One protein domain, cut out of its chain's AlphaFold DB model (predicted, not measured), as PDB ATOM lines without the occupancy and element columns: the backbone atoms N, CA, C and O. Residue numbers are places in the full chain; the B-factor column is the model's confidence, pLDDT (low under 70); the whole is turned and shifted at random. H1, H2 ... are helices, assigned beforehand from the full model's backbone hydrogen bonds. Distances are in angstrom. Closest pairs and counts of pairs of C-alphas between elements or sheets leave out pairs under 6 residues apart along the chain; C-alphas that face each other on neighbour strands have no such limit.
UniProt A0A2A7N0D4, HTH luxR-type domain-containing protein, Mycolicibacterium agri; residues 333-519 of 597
ATOM      1  N   HIS A 333      -8.784   1.324 -20.425       51.81
ATOM      2  CA  HIS A 333      -7.735   0.619 -21.165       51.81
ATOM      3  C   HIS A 333      -8.171  -0.806 -21.503       51.81
ATOM      4  O   HIS A 333      -7.953  -1.265 -22.625       51.81
ATOM      5  N   LYS A 334      -8.823  -1.489 -20.557       52.97
ATOM      6  CA  LYS A 334      -9.361  -2.832 -20.768       52.97
ATOM      7  C   LYS A 334     -10.473  -2.824 -21.823       52.97
ATOM      8  O   LYS A 334     -10.432  -3.641 -22.739       52.97
ATOM      9  N   LEU A 335     -11.374  -1.842 -21.778       61.22
ATOM     10  CA  LEU A 335     -12.441  -1.638 -22.756       61.22
ATOM     11  C   LEU A 335     -11.874  -1.379 -24.152       61.22
ATOM     12  O   LEU A 335     -12.297  -2.028 -25.106       61.22
ATOM     13  N   LEU A 336     -10.870  -0.503 -24.279       66.31
ATOM     14  CA  LEU A 336     -10.191  -0.275 -25.555       66.31
ATOM     15  C   LEU A 336      -9.550  -1.567 -26.083       66.31
ATOM     16  O   LEU A 336      -9.750  -1.915 -27.243       66.31
ATOM     17  N   GLN A 337      -8.818  -2.312 -25.250       56.88
ATOM     18  CA  GLN A 337      -8.197  -3.580 -25.661       56.88
ATOM     19  C   GLN A 337      -9.242  -4.619 -26.089       56.88
ATOM     20  O   GLN A 337      -9.094  -5.268 -27.125       56.88
ATOM     21  N   GLU A 338     -10.339  -4.744 -25.349       66.62
ATOM     22  CA  GLU A 338     -11.448  -5.625 -25.703       66.62
ATOM     23  C   GLU A 338     -12.137  -5.209 -27.003       66.62
ATOM     24  O   GLU A 338     -12.475  -6.077 -27.815       66.62
ATOM     25  N   MET A 339     -12.341  -3.905 -27.219       73.81
ATOM     26  CA  MET A 339     -12.881  -3.366 -28.466       73.81
ATOM     27  C   MET A 339     -11.975  -3.719 -29.642       73.81
ATOM     28  O   MET A 339     -12.482  -4.163 -30.669       73.81
ATOM     29  N   LEU A 340     -10.653  -3.620 -29.485       70.75
ATOM     30  CA  LEU A 340      -9.698  -4.002 -30.529       70.75
ATOM     31  C   LEU A 340      -9.724  -5.501 -30.823       70.75
ATOM     32  O   LEU A 340      -9.730  -5.892 -31.989       70.75
ATOM     33  N   ILE A 341      -9.805  -6.350 -29.796       68.94
ATOM     34  CA  ILE A 341      -9.937  -7.804 -29.975       68.94
ATOM     35  C   ILE A 341     -11.244  -8.140 -30.709       68.94
ATOM     36  O   ILE A 341     -11.238  -8.940 -31.645       68.94
ATOM     37  N   ARG A 342     -12.365  -7.515 -30.321       78.50
ATOM     38  CA  ARG A 342     -13.676  -7.711 -30.967       78.50
ATOM     39  C   ARG A 342     -13.668  -7.227 -32.413       78.50
ATOM     40  O   ARG A 342     -14.128  -7.956 -33.282       78.50
ATOM     41  N   ALA A 343     -13.135  -6.035 -32.668       82.25
ATOM     42  CA  ALA A 343     -13.032  -5.487 -34.011       82.25
ATOM     43  C   ALA A 343     -12.178  -6.402 -34.901       82.25
ATOM     44  O   ALA A 343     -12.567  -6.707 -36.021       82.25
ATOM     45  N   ARG A 344     -11.078  -6.954 -34.376       77.25
ATOM     46  CA  ARG A 344     -10.242  -7.899 -35.126       77.25
ATOM     47  C   ARG A 344     -10.948  -9.211 -35.455       77.25
ATOM     48  O   ARG A 344     -10.760  -9.723 -36.542       77.25
ATOM     49  N   ALA A 345     -11.770  -9.745 -34.556       76.88
ATOM     50  CA  ALA A 345     -12.584 -10.923 -34.864       76.88
ATOM     51  C   ALA A 345     -13.709 -10.607 -35.871       76.88
ATOM     52  O   ALA A 345     -14.100 -11.446 -36.676       76.88
ATOM     53  N   ALA A 346     -14.233  -9.382 -35.832       85.56
ATOM     54  CA  ALA A 346     -15.337  -8.935 -36.670       85.56
ATOM     55  C   ALA A 346     -14.935  -8.624 -38.126       85.56
ATOM     56  O   ALA A 346     -15.822  -8.469 -38.968       85.56
ATOM     57  N   THR A 347     -13.636  -8.576 -38.452       83.00
ATOM     58  CA  THR A 347     -13.174  -8.404 -39.842       83.00
ATOM     59  C   THR A 347     -13.533  -9.588 -40.734       83.00
ATOM     60  O   THR A 347     -13.709  -9.398 -41.935       83.00
ATOM     61  N   ASP A 348     -13.737 -10.769 -40.148       82.88
ATOM     62  CA  ASP A 348     -14.104 -11.997 -40.867       82.88
ATOM     63  C   ASP A 348     -15.631 -12.221 -40.910       82.88
ATOM     64  O   ASP A 348     -16.115 -13.260 -41.356       82.88
ATOM     65  N   SER A 349     -16.423 -11.245 -40.446       85.00
ATOM     66  CA  SER A 349     -17.888 -11.320 -40.446       85.00
ATOM     67  C   SER A 349     -18.459 -11.402 -41.863       85.00
ATOM     68  O   SER A 349     -17.987 -10.725 -42.777       85.00
ATOM     69  N   SER A 350     -19.552 -12.147 -42.052       83.25
ATOM     70  CA  SER A 350     -20.290 -12.179 -43.322       83.25
ATOM     71  C   SER A 350     -20.999 -10.852 -43.635       83.25
ATOM     72  O   SER A 350     -21.208 -10.535 -44.808       83.25
ATOM     73  N   SER A 351     -21.292 -10.028 -42.621       86.75
ATOM     74  CA  SER A 351     -21.954  -8.724 -42.765       86.75
ATOM     75  C   SER A 351     -20.984  -7.628 -43.240       86.75
ATOM     76  O   SER A 351     -20.031  -7.305 -42.521       86.75
ATOM     77  N   PRO A 352     -21.236  -6.976 -44.395       84.69
ATOM     78  CA  PRO A 352     -20.428  -5.845 -44.856       84.69
ATOM     79  C   PRO A 352     -20.412  -4.665 -43.874       84.69
ATOM     80  O   PRO A 352     -19.370  -4.036 -43.699       84.69
ATOM     81  N   ALA A 353     -21.531  -4.407 -43.180       83.38
ATOM     82  CA  ALA A 353     -21.629  -3.356 -42.159       83.38
ATOM     83  C   ALA A 353     -20.631  -3.593 -41.025       83.38
ATOM     84  O   ALA A 353     -19.878  -2.706 -40.630       83.38
ATOM     85  N   THR A 354     -20.623  -4.829 -40.530       86.44
ATOM     86  CA  THR A 354     -19.804  -5.242 -39.396       86.44
ATOM     87  C   THR A 354     -18.326  -5.197 -39.751       86.44
ATOM     88  O   THR A 354     -17.542  -4.672 -38.966       86.44
ATOM     89  N   ARG A 355     -17.947  -5.669 -40.949       88.69
ATOM     90  CA  ARG A 355     -16.559  -5.571 -41.425       88.69
ATOM     91  C   ARG A 355     -16.096  -4.119 -41.534       88.69
ATOM     92  O   ARG A 355     -14.966  -3.823 -41.159       88.69
ATOM     93  N   ARG A 356     -16.966  -3.214 -41.999       88.62
ATOM     94  CA  ARG A 356     -16.645  -1.784 -42.141       88.62
ATOM     95  C   ARG A 356     -16.344  -1.157 -40.792       88.62
ATOM     96  O   ARG A 356     -15.312  -0.518 -40.627       88.62
ATOM     97  N   ASP A 357     -17.259  -1.332 -39.846       87.44
ATOM     98  CA  ASP A 357     -17.158  -0.690 -38.537       87.44
ATOM     99  C   ASP A 357     -15.976  -1.272 -37.753       87.44
ATOM    100  O   ASP A 357     -15.216  -0.532 -37.130       87.44
ATOM    101  N   ALA A 358     -15.736  -2.579 -37.885       89.25
ATOM    102  CA  ALA A 358     -14.542  -3.235 -37.371       89.25
ATOM    103  C   ALA A 358     -13.246  -2.641 -37.952       89.25
ATOM    104  O   ALA A 358     -12.349  -2.261 -37.198       89.25
ATOM    105  N   ALA A 359     -13.164  -2.516 -39.279       91.19
ATOM    106  CA  ALA A 359     -12.019  -1.922 -39.960       91.19
ATOM    107  C   ALA A 359     -11.783  -0.468 -39.531       91.19
ATOM    108  O   ALA A 359     -10.646  -0.088 -39.264       91.19
ATOM    109  N   ALA A 360     -12.843   0.333 -39.399       90.31
ATOM    110  CA  ALA A 360     -12.743   1.723 -38.969       90.31
ATOM    111  C   ALA A 360     -12.232   1.861 -37.525       90.31
ATOM    112  O   ALA A 360     -11.365   2.696 -37.266       90.31
ATOM    113  N   ILE A 361     -12.696   1.018 -36.594       90.12
ATOM    114  CA  ILE A 361     -12.214   1.003 -35.201       90.12
ATOM    115  C   ILE A 361     -10.728   0.627 -35.140       90.12
ATOM    116  O   ILE A 361      -9.942   1.293 -34.460       90.12
ATOM    117  N   LEU A 362     -10.328  -0.424 -35.861       88.38
ATOM    118  CA  LEU A 362      -8.930  -0.860 -35.919       88.38
ATOM    119  C   LEU A 362      -8.042   0.212 -36.555       88.38
ATOM    120  O   LEU A 362      -6.965   0.505 -36.032       88.38
ATOM    121  N   ALA A 363      -8.523   0.850 -37.623       91.94
ATOM    122  CA  ALA A 363      -7.830   1.947 -38.278       91.94
ATOM    123  C   ALA A 363      -7.677   3.163 -37.363       91.94
ATOM    124  O   ALA A 363      -6.595   3.742 -37.305       91.94
ATOM    125  N   LEU A 364      -8.715   3.528 -36.605       89.81
ATOM    126  CA  LEU A 364      -8.667   4.643 -35.659       89.81
ATOM    127  C   LEU A 364      -7.641   4.383 -34.553       89.81
ATOM    128  O   LEU A 364      -6.855   5.262 -34.202       89.81
ATOM    129  N   ALA A 365      -7.608   3.164 -34.023       82.62
ATOM    130  CA  ALA A 365      -6.650   2.795 -32.993       82.62
ATOM    131  C   ALA A 365      -5.210   2.738 -33.517       82.62
ATOM    132  O   ALA A 365      -4.295   3.200 -32.834       82.62
ATOM    133  N   ALA A 366      -4.999   2.215 -34.727       80.19
ATOM    134  CA  ALA A 366      -3.702   2.258 -35.397       80.19
ATOM    135  C   ALA A 366      -3.254   3.709 -35.650       80.19
ATOM    136  O   ALA A 366      -2.150   4.090 -35.260       80.19
ATOM    137  N   TRP A 367      -4.152   4.549 -36.169       87.50
ATOM    138  CA  TRP A 367      -3.923   5.976 -36.390       87.50
ATOM    139  C   TRP A 367      -3.523   6.705 -35.101       87.50
ATOM    140  O   TRP A 367      -2.518   7.417 -35.073       87.50
ATOM    141  N   ASN A 368      -4.233   6.464 -33.998       78.75
ATOM    142  CA  ASN A 368      -3.934   7.076 -32.699       78.75
ATOM    143  C   ASN A 368      -2.595   6.610 -32.101       78.75
ATOM    144  O   ASN A 368      -1.975   7.343 -31.329       78.75
ATOM    145  N   ARG A 369      -2.107   5.423 -32.484       75.00
ATOM    146  CA  ARG A 369      -0.753   4.940 -32.161       75.00
ATOM    147  C   ARG A 369       0.315   5.422 -33.145       75.00
ATOM    148  O   ARG A 369       1.473   5.051 -32.996       75.00
ATOM    149  N   SER A 370      -0.055   6.274 -34.106       79.31
ATOM    150  CA  SER A 370       0.812   6.732 -35.199       79.31
ATOM    151  C   SER A 370       1.325   5.594 -36.095       79.31
ATOM    152  O   SER A 370       2.392   5.713 -36.691       79.31
ATOM    153  N   ASP A 371       0.562   4.503 -36.213       78.88
ATOM    154  CA  ASP A 371       0.842   3.387 -37.118       78.88
ATOM    155  C   ASP A 371       0.041   3.553 -38.416       78.88
ATOM    156  O   ASP A 371      -1.078   3.059 -38.573       78.88
ATOM    157  N   LEU A 372       0.612   4.322 -39.344       87.56
ATOM    158  CA  LEU A 372      -0.020   4.636 -40.625       87.56
ATOM    159  C   LEU A 372      -0.199   3.396 -41.508       87.56
ATOM    160  O   LEU A 372      -1.195   3.293 -42.222       87.56
ATOM    161  N   HIS A 373       0.755   2.464 -41.469       82.56
ATOM    162  CA  HIS A 373       0.709   1.269 -42.301       82.56
ATOM    163  C   HIS A 373      -0.441   0.353 -41.876       82.56
ATOM    164  O   HIS A 373      -1.221  -0.081 -42.724       82.56
ATOM    165  N   ASP A 374      -0.597   0.113 -40.570       79.69
ATOM    166  CA  ASP A 374      -1.694  -0.710 -40.058       79.69
ATOM    167  C   ASP A 374      -3.049  -0.004 -40.228       79.69
ATOM    168  O   ASP A 374      -4.019  -0.628 -40.656       79.69
ATOM    169  N   ALA A 375      -3.118   1.318 -40.019       87.12
ATOM    170  CA  ALA A 375      -4.337   2.087 -40.284       87.12
ATOM    171  C   ALA A 375      -4.776   1.983 -41.752       87.12
ATOM    172  O   ALA A 375      -5.956   1.761 -42.035       87.12
ATOM    173  N   MET A 376      -3.823   2.093 -42.682       92.06
ATOM    174  CA  MET A 376      -4.088   1.923 -44.107       92.06
ATOM    175  C   MET A 376      -4.538   0.502 -44.424       92.06
ATOM    176  O   MET A 376      -5.535   0.322 -45.116       92.06
ATOM    177  N   ARG A 377      -3.853  -0.512 -43.888       87.75
ATOM    178  CA  ARG A 377      -4.191  -1.923 -44.111       87.75
ATOM    179  C   ARG A 377      -5.660  -2.218 -43.806       87.75
ATOM    180  O   ARG A 377      -6.306  -2.912 -44.588       87.75
ATOM    181  N   TRP A 378      -6.186  -1.694 -42.700       89.69
ATOM    182  CA  TRP A 378      -7.588  -1.907 -42.328       89.69
ATOM    183  C   TRP A 378      -8.564  -1.201 -43.272       89.69
ATOM    184  O   TRP A 378      -9.613  -1.756 -43.590       89.69
ATOM    185  N   LEU A 379      -8.216  -0.016 -43.772       91.06
ATOM    186  CA  LEU A 379      -9.079   0.758 -44.667       91.06
ATOM    187  C   LEU A 379      -8.951   0.366 -46.144       91.06
ATOM    188  O   LEU A 379      -9.878   0.616 -46.913       91.06
ATOM    189  N   ALA A 380      -7.854  -0.276 -46.546       79.88
ATOM    190  CA  ALA A 380      -7.545  -0.623 -47.934       79.88
ATOM    191  C   ALA A 380      -8.439  -1.725 -48.531       79.88
ATOM    192  O   ALA A 380      -8.486  -1.861 -49.749       79.88
ATOM    193  N   GLY A 381      -9.167  -2.494 -47.712       75.62
ATOM    194  CA  GLY A 381     -10.052  -3.562 -48.197       75.62
ATOM    195  C   GLY A 381     -11.310  -3.060 -48.923       75.62
ATOM    196  O   GLY A 381     -11.697  -1.901 -48.790       75.62
ATOM    197  N   ASP A 382     -12.018  -3.960 -49.608       73.69
ATOM    198  CA  ASP A 382     -13.178  -3.664 -50.481       73.69
ATOM    199  C   ASP A 382     -14.465  -3.229 -49.753       73.69
ATOM    200  O   ASP A 382     -15.561  -3.227 -50.315       73.69
ATOM    201  N   THR A 383     -14.376  -2.877 -48.474       76.94
ATOM    202  CA  THR A 383     -15.568  -2.570 -47.685       76.94
ATOM    203  C   THR A 383     -16.068  -1.147 -47.981       76.94
ATOM    204  O   THR A 383     -15.273  -0.205 -47.919       76.94
ATOM    205  N   PRO A 384     -17.362  -0.931 -48.288       80.94
ATOM    206  CA  PRO A 384     -17.885   0.405 -48.580       80.94
ATOM    207  C   PRO A 384     -17.687   1.372 -47.408       80.94
ATOM    208  O   PRO A 384     -17.923   1.001 -46.262       80.94
ATOM    209  N   LEU A 385     -17.304   2.625 -47.678       85.44
ATOM    210  CA  LEU A 385     -17.182   3.658 -46.633       85.44
ATOM    211  C   LEU A 385     -18.552   4.159 -46.148       85.44
ATOM    212  O   LEU A 385     -18.698   4.556 -44.995       85.44
ATOM    213  N   LEU A 386     -19.567   4.088 -47.010       84.69
ATOM    214  CA  LEU A 386     -20.944   4.484 -46.725       84.69
ATOM    215  C   LEU A 386     -21.893   3.327 -47.004       84.69
ATOM    216  O   LEU A 386     -21.673   2.552 -47.932       84.69
ATOM    217  N   MET A 387     -22.964   3.240 -46.218       79.19
ATOM    218  CA  MET A 387     -24.083   2.331 -46.462       79.19
ATOM    219  C   MET A 387     -25.385   2.971 -45.980       79.19
ATOM    220  O   MET A 387     -25.349   3.846 -45.120       79.19
ATOM    221  N   ALA A 388     -26.523   2.525 -46.513       74.69
ATOM    222  CA  ALA A 388     -27.838   2.965 -46.056       74.69
ATOM    223  C   ALA A 388     -28.336   2.094 -44.878       74.69
ATOM    224  O   ALA A 388     -28.199   0.869 -44.950       74.69
ATOM    225  N   PRO A 389     -28.932   2.686 -43.824       76.88
ATOM    226  CA  PRO A 389     -29.074   4.127 -43.589       76.88
ATOM    227  C   PRO A 389     -27.742   4.779 -43.179       76.88
ATOM    228  O   PRO A 389     -26.934   4.161 -42.486       76.88
ATOM    229  N   VAL A 390     -27.521   6.033 -43.591       76.38
ATOM    230  CA  VAL A 390     -26.324   6.802 -43.213       76.38
ATOM    231  C   VAL A 390     -26.439   7.218 -41.748       76.38
ATOM    232  O   VAL A 390     -27.348   7.956 -41.375       76.38
ATOM    233  N   LEU A 391     -25.520   6.735 -40.912       81.44
ATOM    234  CA  LEU A 391     -25.461   7.051 -39.486       81.44
ATOM    235  C   LEU A 391     -24.420   8.139 -39.223       81.44
ATOM    236  O   LEU A 391     -23.438   8.271 -39.951       81.44
ATOM    237  N   SER A 392     -24.612   8.910 -38.151       73.62
ATOM    238  CA  SER A 392     -23.781  10.082 -37.849       73.62
ATOM    239  C   SER A 392     -22.290   9.771 -37.707       73.62
ATOM    240  O   SER A 392     -21.477  10.608 -38.082       73.62
ATOM    241  N   TYR A 393     -21.936   8.579 -37.217       80.62
ATOM    242  CA  TYR A 393     -20.543   8.159 -37.038       80.62
ATOM    243  C   TYR A 393     -19.830   7.804 -38.357       80.62
ATOM    244  O   TYR A 393     -18.607   7.685 -38.398       80.62
ATOM    245  N   PHE A 394     -20.560   7.676 -39.476       86.06
ATOM    246  CA  PHE A 394     -19.932   7.491 -40.792       86.06
ATOM    247  C   PHE A 394     -19.161   8.734 -41.229       86.06
ATOM    248  O   PHE A 394     -18.190   8.617 -41.973       86.06
ATOM    249  N   HIS A 395     -19.552   9.913 -40.741       89.94
ATOM    250  CA  HIS A 395     -18.819  11.146 -40.992       89.94
ATOM    251  C   HIS A 395     -17.410  11.076 -40.387       89.94
ATOM    252  O   HIS A 395     -16.439  11.396 -41.069       89.94
ATOM    253  N   ASP A 396     -17.276  10.569 -39.158       89.69
ATOM    254  CA  ASP A 396     -15.978  10.371 -38.506       89.69
ATOM    255  C   ASP A 396     -15.101   9.372 -39.275       89.69
ATOM    256  O   ASP A 396     -13.915   9.620 -39.505       89.69
ATOM    257  N   HIS A 397     -15.691   8.266 -39.740       90.81
ATOM    258  CA  HIS A 397     -14.989   7.249 -40.530       90.81
ATOM    259  C   HIS A 397     -14.530   7.773 -41.898       90.81
ATOM    260  O   HIS A 397     -13.441   7.423 -42.361       90.81
ATOM    261  N   LEU A 398     -15.336   8.621 -42.545       93.75
ATOM    262  CA  LEU A 398     -14.987   9.260 -43.813       93.75
ATOM    263  C   LEU A 398     -13.795  10.209 -43.638       93.75
ATOM    264  O   LEU A 398     -12.838  10.127 -44.408       93.75
ATOM    265  N   ILE A 399     -13.810  11.046 -42.595       95.62
ATOM    266  CA  ILE A 399     -12.694  11.947 -42.269       95.62
ATOM    267  C   ILE A 399     -11.428  11.164 -41.913       95.62
ATOM    268  O   ILE A 399     -10.350  11.480 -42.417       95.62
ATOM    269  N   LEU A 400     -11.534  10.111 -41.098       94.69
ATOM    270  CA  LEU A 400     -10.401   9.232 -40.800       94.69
ATOM    271  C   LEU A 400      -9.818   8.622 -42.082       94.69
ATOM    272  O   LEU A 400      -8.601   8.601 -42.258       94.69
ATOM    273  N   SER A 401     -10.679   8.180 -42.998       95.44
ATOM    274  CA  SER A 401     -10.261   7.599 -44.275       95.44
ATOM    275  C   SER A 401      -9.574   8.628 -45.176       95.44
ATOM    276  O   SER A 401      -8.550   8.310 -45.779       95.44
ATOM    277  N   ALA A 402     -10.062   9.873 -45.214       96.19
ATOM    278  CA  ALA A 402      -9.409  10.980 -45.914       96.19
ATOM    279  C   ALA A 402      -8.009  11.269 -45.342       96.19
ATOM    280  O   ALA A 402      -7.039  11.384 -46.095       96.19
ATOM    281  N   ARG A 403      -7.876  11.309 -44.009       95.31
ATOM    282  CA  ARG A 403      -6.590  11.494 -43.310       95.31
ATOM    283  C   ARG A 403      -5.595  10.391 -43.634       95.31
ATOM    284  O   ARG A 403      -4.451  10.685 -43.975       95.31
ATOM    285  N   VAL A 404      -6.026   9.136 -43.527       95.50
ATOM    286  CA  VAL A 404      -5.179   7.966 -43.771       95.50
ATOM    287  C   VAL A 404      -4.758   7.908 -45.243       95.50
ATOM    288  O   VAL A 404      -3.572   7.741 -45.517       95.50
ATOM    289  N   ALA A 405      -5.679   8.151 -46.183       95.38
ATOM    290  CA  ALA A 405      -5.376   8.235 -47.616       95.38
ATOM    291  C   ALA A 405      -4.378   9.355 -47.945       95.38
ATOM    292  O   ALA A 405      -3.404   9.114 -48.656       95.38
ATOM    293  N   SER A 406      -4.586  10.559 -47.401       95.06
ATOM    294  CA  SER A 406      -3.697  11.708 -47.623       95.06
ATOM    295  C   SER A 406      -2.298  11.466 -47.042       95.06
ATOM    296  O   SER A 406      -1.298  11.706 -47.717       95.06
ATOM    297  N   ALA A 407      -2.212  10.922 -45.822       93.12
ATOM    298  CA  ALA A 407      -0.941  10.652 -45.152       93.12
ATOM    299  C   ALA A 407      -0.137   9.518 -45.812       93.12
ATOM    300  O   ALA A 407       1.085   9.607 -45.893       93.12
ATOM    301  N   ALA A 408      -0.805   8.462 -46.280       93.56
ATOM    302  CA  ALA A 408      -0.157   7.330 -46.942       93.56
ATOM    303  C   ALA A 408       0.104   7.557 -48.440       93.56
ATOM    304  O   ALA A 408       0.853   6.792 -49.042       93.56
ATOM    305  N   GLY A 409      -0.516   8.573 -49.051       94.06
ATOM    306  CA  GLY A 409      -0.457   8.790 -50.496       94.06
ATOM    307  C   GLY A 409      -1.199   7.718 -51.304       94.06
ATOM    308  O   GLY A 409      -0.816   7.442 -52.440       94.06
ATOM    309  N   ASP A 410      -2.239   7.100 -50.736       93.88
ATOM    310  CA  ASP A 410      -2.948   5.982 -51.367       93.88
ATOM    311  C   ASP A 410      -4.067   6.463 -52.301       93.88
ATOM    312  O   ASP A 410      -5.081   7.029 -51.877       93.88
ATOM    313  N   ALA A 411      -3.877   6.235 -53.602       93.12
ATOM    314  CA  ALA A 411      -4.811   6.672 -54.635       93.12
ATOM    315  C   ALA A 411      -6.146   5.903 -54.607       93.12
ATOM    316  O   ALA A 411      -7.183   6.476 -54.947       93.12
ATOM    317  N   GLY A 412      -6.140   4.634 -54.187       92.75
ATOM    318  CA  GLY A 412      -7.332   3.784 -54.158       92.75
ATOM    319  C   GLY A 412      -8.310   4.197 -53.060       92.75
ATOM    320  O   GLY A 412      -9.494   4.426 -53.320       92.75
ATOM    321  N   LEU A 413      -7.815   4.370 -51.835       93.50
ATOM    322  CA  LEU A 413      -8.603   4.861 -50.712       93.50
ATOM    323  C   LEU A 413      -9.052   6.305 -50.951       93.50
ATOM    324  O   LEU A 413     -10.209   6.624 -50.677       93.50
ATOM    325  N   ARG A 414      -8.200   7.157 -51.546       95.00
ATOM    326  CA  ARG A 414      -8.605   8.507 -51.975       95.00
ATOM    327  C   ARG A 414      -9.800   8.457 -52.931       95.00
ATOM    328  O   ARG A 414     -10.783   9.152 -52.694       95.00
ATOM    329  N   ALA A 415      -9.756   7.616 -53.965       94.00
ATOM    330  CA  ALA A 415     -10.864   7.470 -54.912       94.00
ATOM    331  C   ALA A 415     -12.162   7.009 -54.223       94.00
ATOM    332  O   ALA A 415     -13.240   7.521 -54.525       94.00
ATOM    333  N   ARG A 416     -12.069   6.100 -53.247       93.31
ATOM    334  CA  ARG A 416     -13.226   5.636 -52.459       93.31
ATOM    335  C   ARG A 416     -13.820   6.730 -51.572       93.31
ATOM    336  O   ARG A 416     -15.042   6.823 -51.479       93.31
ATOM    337  N   VAL A 417     -12.988   7.566 -50.951       95.00
ATOM    338  CA  VAL A 417     -13.454   8.739 -50.191       95.00
ATOM    339  C   VAL A 417     -14.170   9.724 -51.120       95.00
ATOM    340  O   VAL A 417     -15.261  10.178 -50.787       95.00
ATOM    341  N   LEU A 418     -13.623  10.002 -52.308       94.94
ATOM    342  CA  LEU A 418     -14.261  10.885 -53.294       94.94
ATOM    343  C   LEU A 418     -15.611  10.338 -53.787       94.94
ATOM    344  O   LEU A 418     -16.575  11.091 -53.891       94.94
ATOM    345  N   ALA A 419     -15.722   9.027 -54.016       93.12
ATOM    346  CA  ALA A 419     -16.993   8.393 -54.376       93.12
ATOM    347  C   ALA A 419     -18.042   8.489 -53.249       93.12
ATOM    348  O   ALA A 419     -19.236   8.666 -53.505       93.12
ATOM    349  N   ALA A 420     -17.604   8.394 -51.990       92.44
ATOM    350  CA  ALA A 420     -18.465   8.599 -50.831       92.44
ATOM    351  C   ALA A 420     -18.946  10.059 -50.724       92.44
ATOM    352  O   ALA A 420     -20.132  10.291 -50.493       92.44
ATOM    353  N   ILE A 421     -18.056  11.029 -50.958       93.81
ATOM    354  CA  ILE A 421     -18.396  12.459 -51.033       93.81
ATOM    355  C   ILE A 421     -19.444  12.713 -52.119       93.81
ATOM    356  O   ILE A 421     -20.453  13.359 -51.842       93.81
ATOM    357  N   ASP A 422     -19.245  12.169 -53.322       92.25
ATOM    358  CA  ASP A 422     -20.197  12.306 -54.429       92.25
ATOM    359  C   ASP A 422     -21.570  11.727 -54.063       92.25
ATOM    360  O   ASP A 422     -22.597  12.363 -54.276       92.25
ATOM    361  N   THR A 423     -21.596  10.557 -53.418       90.44
ATOM    362  CA  THR A 423     -22.843   9.923 -52.967       90.44
ATOM    363  C   THR A 423     -23.601  10.800 -51.966       90.44
ATOM    364  O   THR A 423     -24.800  11.007 -52.133       90.44
ATOM    365  N   LEU A 424     -22.917  11.339 -50.951       88.56
ATOM    366  CA  LEU A 424     -23.523  12.242 -49.962       88.56
ATOM    367  C   LEU A 424     -23.935  13.589 -50.571       88.56
ATOM    368  O   LEU A 424     -24.889  14.211 -50.110       88.56
ATOM    369  N   GLY A 425     -23.227  14.038 -51.607       83.94
ATOM    370  CA  GLY A 425     -23.488  15.294 -52.305       83.94
ATOM    371  C   GLY A 425     -24.753  15.298 -53.167       83.94
ATOM    372  O   GLY A 425     -25.196  16.372 -53.563       83.94
ATOM    373  N   ARG A 426     -25.354  14.131 -53.439       85.56
ATOM    374  CA  ARG A 426     -26.598  14.000 -54.224       85.56
ATOM    375  C   ARG A 426     -27.875  14.316 -53.431       85.56
ATOM    376  O   ARG A 426     -28.959  14.292 -54.007       85.56
ATOM    377  N   GLU A 427     -27.768  14.583 -52.130       75.88
ATOM    378  CA  GLU A 427     -28.896  15.004 -51.286       75.88
ATOM    379  C   GLU A 427     -29.419  16.392 -51.692       75.88
ATOM    380  O   GLU A 427     -28.656  17.357 -51.807       75.88
ATOM    381  N   HIS A 428     -30.740  16.513 -51.870       72.31
ATOM    382  CA  HIS A 428     -31.392  17.751 -52.299       72.31
ATOM    383  C   HIS A 428     -32.648  18.064 -51.462       72.31
ATOM    384  O   HIS A 428     -33.629  17.324 -51.549       72.31
ATOM    385  N   PRO A 429     -32.675  19.190 -50.714       78.81
ATOM    386  CA  PRO A 429     -31.591  20.165 -50.537       78.81
ATOM    387  C   PRO A 429     -30.416  19.599 -49.713       78.81
ATOM    388  O   PRO A 429     -30.633  18.735 -48.862       78.81
ATOM    389  N   PRO A 430     -29.178  20.089 -49.918       79.00
ATOM    390  CA  PRO A 430     -28.024  19.590 -49.182       79.00
ATOM    391  C   PRO A 430     -28.167  19.900 -47.692       79.00
ATOM    392  O   PRO A 430     -28.380  21.047 -47.293       79.00
ATOM    393  N   LEU A 431     -28.004  18.877 -46.856       87.50
ATOM    394  CA  LEU A 431     -27.976  19.049 -45.408       87.50
ATOM    395  C   LEU A 431     -26.679  19.780 -45.009       87.50
ATOM    396  O   LEU A 431     -25.598  19.275 -45.325       87.50
ATOM    397  N   PRO A 432     -26.738  20.921 -44.287       89.19
ATOM    398  CA  PRO A 432     -25.554  21.726 -43.968       89.19
ATOM    399  C   PRO A 432     -24.423  20.935 -43.304       89.19
ATOM    400  O   PRO A 432     -23.263  21.064 -43.692       89.19
ATOM    401  N   LEU A 433     -24.773  20.052 -42.362       89.94
ATOM    402  CA  LEU A 433     -23.821  19.175 -41.683       89.94
ATOM    403  C   LEU A 433     -23.094  18.244 -42.665       89.94
ATOM    404  O   LEU A 433     -21.874  18.117 -42.606       89.94
ATOM    405  N   VAL A 434     -23.837  17.595 -43.564       90.75
ATOM    406  CA  VAL A 434     -23.282  16.649 -44.546       90.75
ATOM    407  C   VAL A 434     -22.385  17.389 -45.535       90.75
ATOM    408  O   VAL A 434     -21.274  16.947 -45.818       90.75
ATOM    409  N   ALA A 435     -22.822  18.563 -45.989       91.88
ATOM    410  CA  ALA A 435     -22.044  19.401 -46.888       91.88
ATOM    411  C   ALA A 435     -20.710  19.842 -46.252       91.88
ATOM    412  O   ALA A 435     -19.679  19.811 -46.925       91.88
ATOM    413  N   ALA A 436     -20.714  20.191 -44.960       94.25
ATOM    414  CA  ALA A 436     -19.500  20.545 -44.226       94.25
ATOM    415  C   ALA A 436     -18.526  19.364 -44.100       94.25
ATOM    416  O   ALA A 436     -17.331  19.525 -44.336       94.25
ATOM    417  N   VAL A 437     -19.025  18.156 -43.811       94.56
ATOM    418  CA  VAL A 437     -18.197  16.936 -43.773       94.56
ATOM    419  C   VAL A 437     -17.565  16.655 -45.138       94.56
ATOM    420  O   VAL A 437     -16.368  16.385 -45.209       94.56
ATOM    421  N   CYS A 438     -18.339  16.750 -46.221       94.75
ATOM    422  CA  CYS A 438     -17.842  16.531 -47.579       94.75
ATOM    423  C   CYS A 438     -16.742  17.529 -47.961       94.75
ATOM    424  O   CYS A 438     -15.690  17.123 -48.459       94.75
ATOM    425  N   ARG A 439     -16.954  18.824 -47.695       96.00
ATOM    426  CA  ARG A 439     -15.959  19.868 -47.979       96.00
ATOM    427  C   ARG A 439     -14.717  19.740 -47.099       96.00
ATOM    428  O   ARG A 439     -13.612  19.893 -47.604       96.00
ATOM    429  N   TYR A 440     -14.873  19.368 -45.829       96.88
ATOM    430  CA  TYR A 440     -13.743  19.068 -44.950       96.88
ATOM    431  C   TYR A 440     -12.918  17.879 -45.474       96.88
ATOM    432  O   TYR A 440     -11.700  17.990 -45.619       96.88
ATOM    433  N   ALA A 441     -13.564  16.763 -45.828       96.62
ATOM    434  CA  ALA A 441     -12.885  15.592 -46.386       96.62
ATOM    435  C   ALA A 441     -12.100  15.929 -47.668       96.62
ATOM    436  O   ALA A 441     -10.963  15.490 -47.831       96.62
ATOM    437  N   GLN A 442     -12.690  16.740 -48.548       96.69
ATOM    438  CA  GLN A 442     -12.050  17.229 -49.768       96.69
ATOM    439  C   GLN A 442     -10.837  18.126 -49.457       96.69
ATOM    440  O   GLN A 442      -9.749  17.892 -49.982       96.69
ATOM    441  N   ALA A 443     -10.982  19.076 -48.529       97.00
ATOM    442  CA  ALA A 443      -9.922  20.010 -48.151       97.00
ATOM    443  C   ALA A 443      -8.686  19.324 -47.532       97.00
ATOM    444  O   ALA A 443      -7.571  19.827 -47.672       97.00
ATOM    445  N   ILE A 444      -8.844  18.143 -46.919       97.00
ATOM    446  CA  ILE A 444      -7.711  17.304 -46.476       97.00
ATOM    447  C   ILE A 444      -6.838  16.866 -47.664       97.00
ATOM    448  O   ILE A 444      -5.612  16.791 -47.539       97.00
ATOM    449  N   PHE A 445      -7.443  16.550 -48.811       96.44
ATOM    450  CA  PHE A 445      -6.698  16.169 -50.013       96.44
ATOM    451  C   PHE A 445      -6.074  17.364 -50.719       96.44
ATOM    452  O   PHE A 445      -4.983  17.235 -51.276       96.44
ATOM    453  N   ASP A 446      -6.752  18.506 -50.665       95.19
ATOM    454  CA  ASP A 446      -6.281  19.755 -51.259       95.19
ATOM    455  C   ASP A 446      -5.229  20.453 -50.377       95.19
ATOM    456  O   ASP A 446      -4.561  21.381 -50.828       95.19
ATOM    457  N   ARG A 447      -5.032  19.957 -49.142       94.94
ATOM    458  CA  ARG A 447      -4.150  20.529 -48.112       94.94
ATOM    459  C   ARG A 447      -4.448  22.006 -47.859       94.94
ATOM    460  O   ARG A 447      -3.539  22.818 -47.708       94.94
ATOM    461  N   ASP A 448      -5.737  22.334 -47.812       96.94
ATOM    462  CA  ASP A 448      -6.236  23.687 -47.583       96.94
ATOM    463  C   ASP A 448      -6.627  23.871 -46.102       96.94
ATOM    464  O   ASP A 448      -7.735  23.491 -45.701       96.94
ATOM    465  N   PRO A 449      -5.741  24.436 -45.257       96.25
ATOM    466  CA  PRO A 449      -6.032  24.610 -43.838       96.25
ATOM    467  C   PRO A 449      -7.169  25.598 -43.563       96.25
ATOM    468  O   PRO A 449      -7.852  25.453 -42.546       96.25
ATOM    469  N   ASP A 450      -7.379  26.593 -44.430       97.25
ATOM    470  CA  ASP A 450      -8.403  27.616 -44.219       97.25
ATOM    471  C   ASP A 450      -9.795  27.014 -44.459       97.25
ATOM    472  O   ASP A 450     -10.684  27.177 -43.618       97.25
ATOM    473  N   THR A 451      -9.964  26.220 -45.523       97.50
ATOM    474  CA  THR A 451     -11.217  25.479 -45.764       97.50
ATOM    475  C   THR A 451     -11.465  24.420 -44.689       97.50
ATOM    476  O   THR A 451     -12.582  24.326 -44.176       97.50
ATOM    477  N   VAL A 452     -10.440  23.661 -44.269       97.00
ATOM    478  CA  VAL A 452     -10.576  22.699 -43.154       97.00
ATOM    479  C   VAL A 452     -11.097  23.393 -41.892       97.00
ATOM    480  O   VAL A 452     -12.006  22.884 -41.232       97.00
ATOM    481  N   MET A 453     -10.550  24.560 -41.546       97.06
ATOM    482  CA  MET A 453     -10.965  25.292 -40.351       97.06
ATOM    483  C   MET A 453     -12.374  25.887 -40.491       97.06
ATOM    484  O   MET A 453     -13.163  25.797 -39.548       97.06
ATOM    485  N   ALA A 454     -12.712  26.456 -41.650       97.25
ATOM    486  CA  ALA A 454     -14.041  27.008 -41.918       97.25
ATOM    487  C   ALA A 454     -15.134  25.939 -41.774       97.25
ATOM    488  O   ALA A 454     -16.102  26.127 -41.036       97.25
ATOM    489  N   GLU A 455     -14.938  24.769 -42.386       97.06
ATOM    490  CA  GLU A 455     -15.889  23.666 -42.241       97.06
ATOM    491  C   GLU A 455     -15.878  23.076 -40.832       97.06
ATOM    492  O   GLU A 455     -16.931  22.732 -40.302       97.06
ATOM    493  N   GLY A 456     -14.721  23.031 -40.168       95.94
ATOM    494  CA  GLY A 456     -14.638  22.686 -38.752       95.94
ATOM    495  C   GLY A 456     -15.553  23.557 -37.886       95.94
ATOM    496  O   GLY A 456     -16.266  23.032 -37.027       95.94
ATOM    497  N   LEU A 457     -15.569  24.876 -38.102       95.38
ATOM    498  CA  LEU A 457     -16.450  25.798 -37.376       95.38
ATOM    499  C   LEU A 457     -17.927  25.503 -37.645       95.38
ATOM    500  O   LEU A 457     -18.689  25.395 -36.683       95.38
ATOM    501  N   HIS A 458     -18.313  25.247 -38.899       94.62
ATOM    502  CA  HIS A 458     -19.671  24.795 -39.212       94.62
ATOM    503  C   HIS A 458     -20.027  23.505 -38.457       94.62
ATOM    504  O   HIS A 458     -21.116  23.395 -37.897       94.62
ATOM    505  N   LEU A 459     -19.110  22.534 -38.374       93.69
ATOM    506  CA  LEU A 459     -19.330  21.301 -37.609       93.69
ATOM    507  C   LEU A 459     -19.548  21.594 -36.117       93.69
ATOM    508  O   LEU A 459     -20.432  20.999 -35.497       93.69
ATOM    509  N   LYS A 460     -18.801  22.541 -35.537       93.12
ATOM    510  CA  LYS A 460     -18.997  22.977 -34.146       93.12
ATOM    511  C   LYS A 460     -20.392  23.564 -33.927       93.12
ATOM    512  O   LYS A 460     -21.064  23.170 -32.976       93.12
ATOM    513  N   GLU A 461     -20.827  24.458 -34.811       91.88
ATOM    514  CA  GLU A 461     -22.149  25.104 -34.758       91.88
ATOM    515  C   GLU A 461     -23.299  24.094 -34.866       91.88
ATOM    516  O   GLU A 461     -24.342  24.272 -34.244       91.88
ATOM    517  N   HIS A 462     -23.083  22.986 -35.578       89.06
ATOM    518  CA  HIS A 462     -24.063  21.912 -35.760       89.06
ATOM    519  C   HIS A 462     -23.903  20.759 -34.748       89.06
ATOM    520  O   HIS A 462     -24.299  19.623 -35.019       89.06
ATOM    521  N   GLY A 463     -23.310  21.018 -33.578       88.56
ATOM    522  CA  GLY A 463     -23.239  20.036 -32.490       88.56
ATOM    523  C   GLY A 463     -22.286  18.868 -32.766       88.56
ATOM    524  O   GLY A 463     -22.549  17.731 -32.361       88.56
ATOM    525  N   ARG A 464     -21.177  19.117 -33.473       92.25
ATOM    526  CA  ARG A 464     -20.079  18.152 -33.674       92.25
ATOM    527  C   ARG A 464     -18.737  18.692 -33.148       92.25
ATOM    528  O   ARG A 464     -17.782  18.843 -33.912       92.25
ATOM    529  N   PRO A 465     -18.617  18.955 -31.830       93.31
ATOM    530  CA  PRO A 465     -17.422  19.566 -31.239       93.31
ATOM    531  C   PRO A 465     -16.158  18.693 -31.347       93.31
ATOM    532  O   PRO A 465     -15.056  19.226 -31.470       93.31
ATOM    533  N   LEU A 466     -16.294  17.361 -31.353       92.50
ATOM    534  CA  LEU A 466     -15.155  16.451 -31.530       92.50
ATOM    535  C   LEU A 466     -14.618  16.471 -32.970       92.50
ATOM    536  O   LEU A 466     -13.405  16.531 -33.167       92.50
ATOM    537  N   LEU A 467     -15.500  16.516 -33.977       92.69
ATOM    538  CA  LEU A 467     -15.088  16.693 -35.375       92.69
ATOM    539  C   LEU A 467     -14.468  18.071 -35.621       92.69
ATOM    540  O   LEU A 467     -13.486  18.165 -36.351       92.69
ATOM    541  N   TYR A 468     -14.968  19.120 -34.966       96.31
ATOM    542  CA  TYR A 468     -14.304  20.425 -34.954       96.31
ATOM    543  C   TYR A 468     -12.877  20.337 -34.398       96.31
ATOM    544  O   TYR A 468     -11.941  20.832 -35.021       96.31
ATOM    545  N   ALA A 469     -12.683  19.694 -33.241       95.62
ATOM    546  CA  ALA A 469     -11.355  19.557 -32.645       95.62
ATOM    547  C   ALA A 469     -10.411  18.724 -33.529       95.62
ATOM    548  O   ALA A 469      -9.202  18.962 -33.565       95.62
ATOM    549  N   CYS A 470     -10.964  17.762 -34.267       93.44
ATOM    550  CA  CYS A 470     -10.284  17.039 -35.331       93.44
ATOM    551  C   CYS A 470      -9.862  17.971 -36.483       93.44
ATOM    552  O   CYS A 470      -8.679  17.996 -36.822       93.44
ATOM    553  N   ALA A 471     -10.782  18.765 -37.032       96.75
ATOM    554  CA  ALA A 471     -10.499  19.716 -38.106       96.75
ATOM    555  C   ALA A 471      -9.434  20.738 -37.696       96.75
ATOM    556  O   ALA A 471      -8.475  20.963 -38.427       96.75
ATOM    557  N   ALA A 472      -9.525  21.279 -36.483       96.81
ATOM    558  CA  ALA A 472      -8.541  22.211 -35.946       96.81
ATOM    559  C   ALA A 472      -7.130  21.598 -35.843       96.81
ATOM    560  O   ALA A 472      -6.147  22.274 -36.135       96.81
ATOM    561  N   GLN A 473      -7.004  20.315 -35.479       94.56
ATOM    562  CA  GLN A 473      -5.709  19.619 -35.475       94.56
ATOM    563  C   GLN A 473      -5.143  19.404 -36.885       94.56
ATOM    564  O   GLN A 473      -3.930  19.528 -37.076       94.56
ATOM    565  N   ASP A 474      -5.992  19.090 -37.865       94.94
ATOM    566  CA  ASP A 474      -5.556  18.928 -39.257       94.94
ATOM    567  C   ASP A 474      -5.148  20.271 -39.869       94.94
ATOM    568  O   ASP A 474      -4.054  20.382 -40.422       94.94
ATOM    569  N   ALA A 475      -5.963  21.313 -39.678       96.50
ATOM    570  CA  ALA A 475      -5.637  22.674 -40.090       96.50
ATOM    571  C   ALA A 475      -4.324  23.144 -39.453       96.50
ATOM    572  O   ALA A 475      -3.476  23.697 -40.144       96.50
ATOM    573  N   ALA A 476      -4.094  22.867 -38.163       96.00
ATOM    574  CA  ALA A 476      -2.836  23.213 -37.500       96.00
ATOM    575  C   ALA A 476      -1.607  22.588 -38.167       96.00
ATOM    576  O   ALA A 476      -0.552  23.224 -38.251       96.00
ATOM    577  N   ARG A 477      -1.726  21.333 -38.614       92.75
ATOM    578  CA  ARG A 477      -0.639  20.626 -39.297       92.75
ATOM    579  C   ARG A 477      -0.308  21.308 -40.619       92.75
ATOM    580  O   ARG A 477       0.862  21.595 -40.863       92.75
ATOM    581  N   GLU A 478      -1.320  21.620 -41.420       94.94
ATOM    582  CA  GLU A 478      -1.125  22.278 -42.713       94.94
ATOM    583  C   GLU A 478      -0.695  23.748 -42.558       94.94
ATOM    584  O   GLU A 478       0.246  24.173 -43.225       94.94
ATOM    585  N   PHE A 479      -1.240  24.499 -41.591       96.19
ATOM    586  CA  PHE A 479      -0.749  25.836 -41.231       96.19
ATOM    587  C   PHE A 479       0.744  25.820 -40.896       96.19
ATOM    588  O   PHE A 479       1.497  26.676 -41.363       96.19
ATOM    589  N   LYS A 480       1.204  24.818 -40.138       93.31
ATOM    590  CA  LYS A 480       2.631  24.643 -39.850       93.31
ATOM    591  C   LYS A 480       3.437  24.368 -41.124       93.31
ATOM    592  O   LYS A 480       4.522  24.929 -41.266       93.31
ATOM    593  N   HIS A 481       2.927  23.541 -42.038       92.12
ATOM    594  CA  HIS A 481       3.594  23.256 -43.313       92.12
ATOM    595  C   HIS A 481       3.775  24.507 -44.181       92.12
ATOM    596  O   HIS A 481       4.830  24.657 -44.793       92.12
ATOM    597  N   VAL A 482       2.809  25.432 -44.179       93.81
ATOM    598  CA  VAL A 482       2.884  26.704 -44.925       93.81
ATOM    599  C   VAL A 482       3.493  27.867 -44.123       93.81
ATOM    600  O   VAL A 482       3.418  29.019 -44.542       93.81
ATOM    601  N   GLY A 483       4.099  27.600 -42.959       92.75
ATOM    602  CA  GLY A 483       4.795  28.603 -42.139       92.75
ATOM    603  C   GLY A 483       3.904  29.485 -41.248       92.75
ATOM    604  O   GLY A 483       4.421  30.331 -40.516       92.75
ATOM    605  N   ARG A 484       2.585  29.263 -41.223       96.56
ATOM    606  CA  ARG A 484       1.577  29.992 -40.423       96.56
ATOM    607  C   ARG A 484       1.498  29.466 -38.983       96.56
ATOM    608  O   ARG A 484       0.496  28.927 -38.520       96.56
ATOM    609  N   THR A 485       2.613  29.570 -38.259       94.25
ATOM    610  CA  THR A 485       2.767  28.970 -36.916       94.25
ATOM    611  C   THR A 485       1.829  29.589 -35.873       94.25
ATOM    612  O   THR A 485       1.376  28.889 -34.968       94.25
ATOM    613  N   HIS A 486       1.522  30.884 -35.991       95.25
ATOM    614  CA  HIS A 486       0.622  31.566 -35.063       95.25
ATOM    615  C   HIS A 486      -0.800  30.992 -35.155       95.25
ATOM    616  O   HIS A 486      -1.380  30.603 -34.142       95.25
ATOM    617  N   GLU A 487      -1.326  30.848 -36.367       96.19
ATOM    618  CA  GLU A 487      -2.635  30.252 -36.629       96.19
ATOM    619  C   GLU A 487      -2.687  28.796 -36.169       96.19
ATOM    620  O   GLU A 487      -3.644  28.409 -35.501       96.19
ATOM    621  N   ALA A 488      -1.627  28.017 -36.418       95.50
ATOM    622  CA  ALA A 488      -1.520  26.645 -35.924       95.50
ATOM    623  C   ALA A 488      -1.648  26.561 -34.391       95.50
ATOM    624  O   ALA A 488      -2.334  25.685 -33.866       95.50
ATOM    625  N   VAL A 489      -1.013  27.479 -33.657       96.25
ATOM    626  CA  VAL A 489      -1.113  27.544 -32.191       96.25
ATOM    627  C   VAL A 489      -2.533  27.891 -31.738       96.25
ATOM    628  O   VAL A 489      -3.033  27.265 -30.799       96.25
ATOM    629  N   GLU A 490      -3.181  28.866 -32.373       96.44
ATOM    630  CA  GLU A 490      -4.522  29.313 -31.977       96.44
ATOM    631  C   GLU A 490      -5.574  28.221 -32.175       96.44
ATOM    632  O   GLU A 490      -6.328  27.912 -31.245       96.44
ATOM    633  N   VAL A 491      -5.571  27.548 -33.326       96.62
ATOM    634  CA  VAL A 491      -6.533  26.466 -33.574       96.62
ATOM    635  C   VAL A 491      -6.271  25.257 -32.667       96.62
ATOM    636  O   VAL A 491      -7.221  24.645 -32.180       96.62
ATOM    637  N   LEU A 492      -5.011  24.952 -32.322       96.50
ATOM    638  CA  LEU A 492      -4.690  23.890 -31.356       96.50
ATOM    639  C   LEU A 492      -5.128  24.231 -29.927       96.50
ATOM    640  O   LEU A 492      -5.547  23.334 -29.195       96.50
ATOM    641  N   LYS A 493      -5.056  25.499 -29.504       96.12
ATOM    642  CA  LYS A 493      -5.617  25.925 -28.208       96.12
ATOM    643  C   LYS A 493      -7.127  25.704 -28.185       96.12
ATOM    644  O   LYS A 493      -7.634  25.144 -27.216       96.12
ATOM    645  N   ALA A 494      -7.822  26.083 -29.252       94.88
ATOM    646  CA  ALA A 494      -9.267  25.910 -29.348       94.88
ATOM    647  C   ALA A 494      -9.678  24.426 -29.413       94.88
ATOM    648  O   ALA A 494     -10.661  24.031 -28.779       94.88
ATOM    649  N   ALA A 495      -8.896  23.587 -30.103       96.06
ATOM    650  CA  ALA A 495      -9.058  22.133 -30.094       96.06
ATOM    651  C   ALA A 495      -8.853  21.552 -28.688       96.06
ATOM    652  O   ALA A 495      -9.668  20.758 -28.228       96.06
ATOM    653  N   PHE A 496      -7.793  21.975 -27.988       95.44
ATOM    654  CA  PHE A 496      -7.503  21.544 -26.621       95.44
ATOM    655  C   PHE A 496      -8.650  21.878 -25.667       95.44
ATOM    656  O   PHE A 496      -9.092  21.003 -24.925       95.44
ATOM    657  N   ASP A 497      -9.121  23.126 -25.698       92.62
ATOM    658  CA  ASP A 497     -10.205  23.597 -24.835       92.62
ATOM    659  C   ASP A 497     -11.504  22.836 -25.161       92.62
ATOM    660  O   ASP A 497     -12.127  22.284 -24.261       92.62
ATOM    661  N   THR A 498     -11.827  22.651 -26.446       94.00
ATOM    662  CA  THR A 498     -13.020  21.884 -26.854       94.00
ATOM    663  C   THR A 498     -12.958  20.417 -26.412       94.00
ATOM    664  O   THR A 498     -13.948  19.878 -25.929       94.00
ATOM    665  N   LEU A 499     -11.804  19.751 -26.535       91.38
ATOM    666  CA  LEU A 499     -11.637  18.365 -26.077       91.38
ATOM    667  C   LEU A 499     -11.712  18.249 -24.552       91.38
ATOM    668  O   LEU A 499     -12.260  17.273 -24.040       91.38
ATOM    669  N   ALA A 500     -11.164  19.226 -23.827       87.06
ATOM    670  CA  ALA A 500     -11.254  19.273 -22.374       87.06
ATOM    671  C   ALA A 500     -12.708  19.452 -21.909       87.06
ATOM    672  O   ALA A 500     -13.132  18.742 -20.999       87.06
ATOM    673  N   ASP A 501     -13.466  20.329 -22.570       85.75
ATOM    674  CA  ASP A 501     -14.881  20.582 -22.279       85.75
ATOM    675  C   ASP A 501     -15.762  19.361 -22.592       85.75
ATOM    676  O   ASP A 501     -16.675  19.046 -21.833       85.75
ATOM    677  N   CYS A 502     -15.441  18.612 -23.653       84.94
ATOM    678  CA  CYS A 502     -16.114  17.355 -23.998       84.94
ATOM    679  C   CYS A 502     -15.708  16.157 -23.114       84.94
ATOM    680  O   CYS A 502     -16.199  15.053 -23.331       84.94
ATOM    681  N   GLY A 503     -14.768  16.316 -22.174       80.56
ATOM    682  CA  GLY A 503     -14.267  15.205 -21.355       80.56
ATOM    683  C   GLY A 503     -13.343  14.222 -22.092       80.56
ATOM    684  O   GLY A 503     -12.960  13.200 -21.522       80.56
ATOM    685  N   ALA A 504     -12.903  14.537 -23.315       82.12
ATOM    686  CA  ALA A 504     -11.968  13.736 -24.112       82.12
ATOM    687  C   ALA A 504     -10.517  13.907 -23.610       82.12
ATOM    688  O   ALA A 504      -9.630  14.438 -24.283       82.12
ATOM    689  N   VAL A 505     -10.269  13.485 -22.366       79.12
ATOM    690  CA  VAL A 505      -9.035  13.759 -21.609       79.12
ATOM    691  C   VAL A 505      -7.782  13.205 -22.294       79.12
ATOM    692  O   VAL A 505      -6.725  13.843 -22.251       79.12
ATOM    693  N   ALA A 506      -7.867  12.020 -22.904       72.56
ATOM    694  CA  ALA A 506      -6.743  11.415 -23.614       72.56
ATOM    695  C   ALA A 506      -6.334  12.264 -24.827       72.56
ATOM    696  O   ALA A 506      -5.164  12.642 -24.931       72.56
ATOM    697  N   ASP A 507      -7.299  12.647 -25.660       82.75
ATOM    698  CA  ASP A 507      -7.090  13.465 -26.859       82.75
ATOM    699  C   ASP A 507      -6.636  14.884 -26.516       82.75
ATOM    700  O   ASP A 507      -5.672  15.389 -27.094       82.75
ATOM    701  N   ALA A 508      -7.216  15.502 -25.485       87.31
ATOM    702  CA  ALA A 508      -6.751  16.794 -24.988       87.31
ATOM    703  C   ALA A 508      -5.269  16.735 -24.563       87.31
ATOM    704  O   ALA A 508      -4.490  17.650 -24.841       87.31
ATOM    705  N   ARG A 509      -4.811  15.632 -23.951       81.94
ATOM    706  CA  ARG A 509      -3.379  15.434 -23.646       81.94
ATOM    707  C   ARG A 509      -2.525  15.240 -24.900       81.94
ATOM    708  O   ARG A 509      -1.336  15.572 -24.836       81.94
ATOM    709  N   LEU A 510      -3.063  14.686 -25.992       82.62
ATOM    710  CA  LEU A 510      -2.367  14.599 -27.285       82.62
ATOM    711  C   LEU A 510      -2.136  16.006 -27.847       82.62
ATOM    712  O   LEU A 510      -0.989  16.390 -28.084       82.62
ATOM    713  N   VAL A 511      -3.196  16.809 -27.935       90.38
ATOM    714  CA  VAL A 511      -3.128  18.204 -28.405       90.38
ATOM    715  C   VAL A 511      -2.219  19.045 -27.504       90.38
ATOM    716  O   VAL A 511      -1.371  19.800 -27.976       90.38
ATOM    717  N   GLY A 512      -2.279  18.837 -26.187       88.94
ATOM    718  CA  GLY A 512      -1.375  19.482 -25.233       88.94
ATOM    719  C   GLY A 512       0.105  19.105 -25.411       88.94
ATOM    720  O   GLY A 512       0.983  19.834 -24.945       88.94
ATOM    721  N   ARG A 513       0.437  17.979 -26.062       85.00
ATOM    722  CA  ARG A 513       1.821  17.670 -26.480       85.00
ATOM    723  C   ARG A 513       2.209  18.418 -27.751       85.00
ATOM    724  O   ARG A 513       3.325  18.923 -27.804       85.00
ATOM    725  N   GLN A 514       1.300  18.535 -28.718       89.44
ATOM    726  CA  GLN A 514       1.525  19.312 -29.944       89.44
ATOM    727  C   GLN A 514       1.770  20.792 -29.621       89.44
ATOM    728  O   GLN A 514       2.765  21.359 -30.059       89.44
ATOM    729  N   LEU A 515       0.946  21.388 -28.753       91.69
ATOM    730  CA  LEU A 515       1.144  22.759 -28.267       91.69
ATOM    731  C   LEU A 515       2.515  22.945 -27.602       91.69
ATOM    732  O   LEU A 515       3.197  23.935 -27.864       91.69
ATOM    733  N   ARG A 516       2.968  21.969 -26.803       90.12
ATOM    734  CA  ARG A 516       4.288  22.020 -26.151       90.12
ATOM    735  C   ARG A 516       5.442  22.025 -27.148       90.12
ATOM    736  O   ARG A 516       6.421  22.724 -26.912       90.12
ATOM    737  N   GLN A 517       5.326  21.292 -28.255       87.81
ATOM    738  CA  GLN A 517       6.322  21.319 -29.334       87.81
ATOM    739  C   GLN A 517       6.395  22.686 -30.031       87.81
ATOM    740  O   GLN A 517       7.423  23.016 -30.608       87.81
ATOM    741  N   LEU A 518       5.328  23.484 -29.948       89.25
ATOM    742  CA  LEU A 518       5.252  24.855 -30.461       89.25
ATOM    743  C   LEU A 518       5.558  25.911 -29.379       89.25
ATOM    744  O   LEU A 518       5.266  27.088 -29.562       89.25
ATOM    745  N   GLY A 519       6.113  25.504 -28.232       88.50
ATOM    746  CA  GLY A 519       6.469  26.410 -27.136       88.50
ATOM    747  C   GLY A 519       5.296  26.848 -26.249       88.50
ATOM    748  O   GLY A 519       5.483  27.674 -25.359       88.50
TER     749      GLY A 519
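This is residues 333 to 519 of the 597 residues of the protein "HTH luxR-type domain-containing protein" of Mycolicibacterium agri (UniProt A0A2A7N0D4). Ten helices fold back and forth as hairpins, side by side for most of their course, and their row curves into a broad, open U. The bundle H4 to H8, up and down, each helix running against the one before it, makes the base; H3, H2 and then H1 continue one limb, H9 and H10 the other, with a gap between H2 and H10. The printed part has 187 residues, 144 of them in ten named helices, H1 to H10 in chain order, with no named strand; the class is all helix. The whole is compact, with a radius of gyration of the C-alphas of 16.2 A and spans of 49 by 44 by 30 A.

H8, residues 465 to 481, touches H9, residues 485 to 501, at a shallow tilt of 19 degrees, opposite ways; their closest C-alphas, of Ala 476 and Ala 488, are 4.0 A apart. H9 touches H10, residues 505 to 517, closest at Phe 496 and Ala 508, C-alphas 5.1 A apart. H8 also touches H7, residues 449 to 461, at 13 degrees, with the C-alphas of Pro 449 and Ala 475 closest at 4.2 A. H7 touches H6, residues 432 to 446, closest at Tyr 440 and Val 452, C-alphas 5.1 A apart. H6 touches H5, residues 411 to 425, closest at Ile 421 and Cys 438, C-alphas 5.4 A apart, and H4, residues 394 to 408, closest at Ile 399 and Ala 441, C-alphas 5.5 A apart. H4 and H6 run the same way at 6 degrees. H3, residues 372 to 379, forms a hairpin with H4 at a steep tilt of 45 degrees and another with H2, residues 352 to 368, at 10 degrees; the closest C-alphas are of Met 376 and Val 404, 6.1 A, and of Ala 363 and Ala 375, 4.0 A. H1, residues 333 to 346, touches H2 with residues 340 to 346 alone, closest at Ala 343 and Ala 358, C-alphas 4.3 A apart. H2 and H10 are apart. Every O i to N i+4 pair is within hydrogen-bond range in each helix except H6, with 10 of 11.

H1 begins at C-alpha 333, (-7.735, 0.619, -21.165). H8 spans 24.5 A, H9 24.4 A and H2 24.2 A; H4, H5 and H6 each span 20.7 A. H10 ends at C-alpha 517, (6.322, 21.319, -29.334).

The C-alphas farthest apart, of Ser 350 and Gly 519, are 49.7 A apart. The printed part has no cut. The link H3 to H4, residues 380 to 393, is long. Mean pLDDT of the printed part is 88.3; residues 333 to 338 and 341 are under 70.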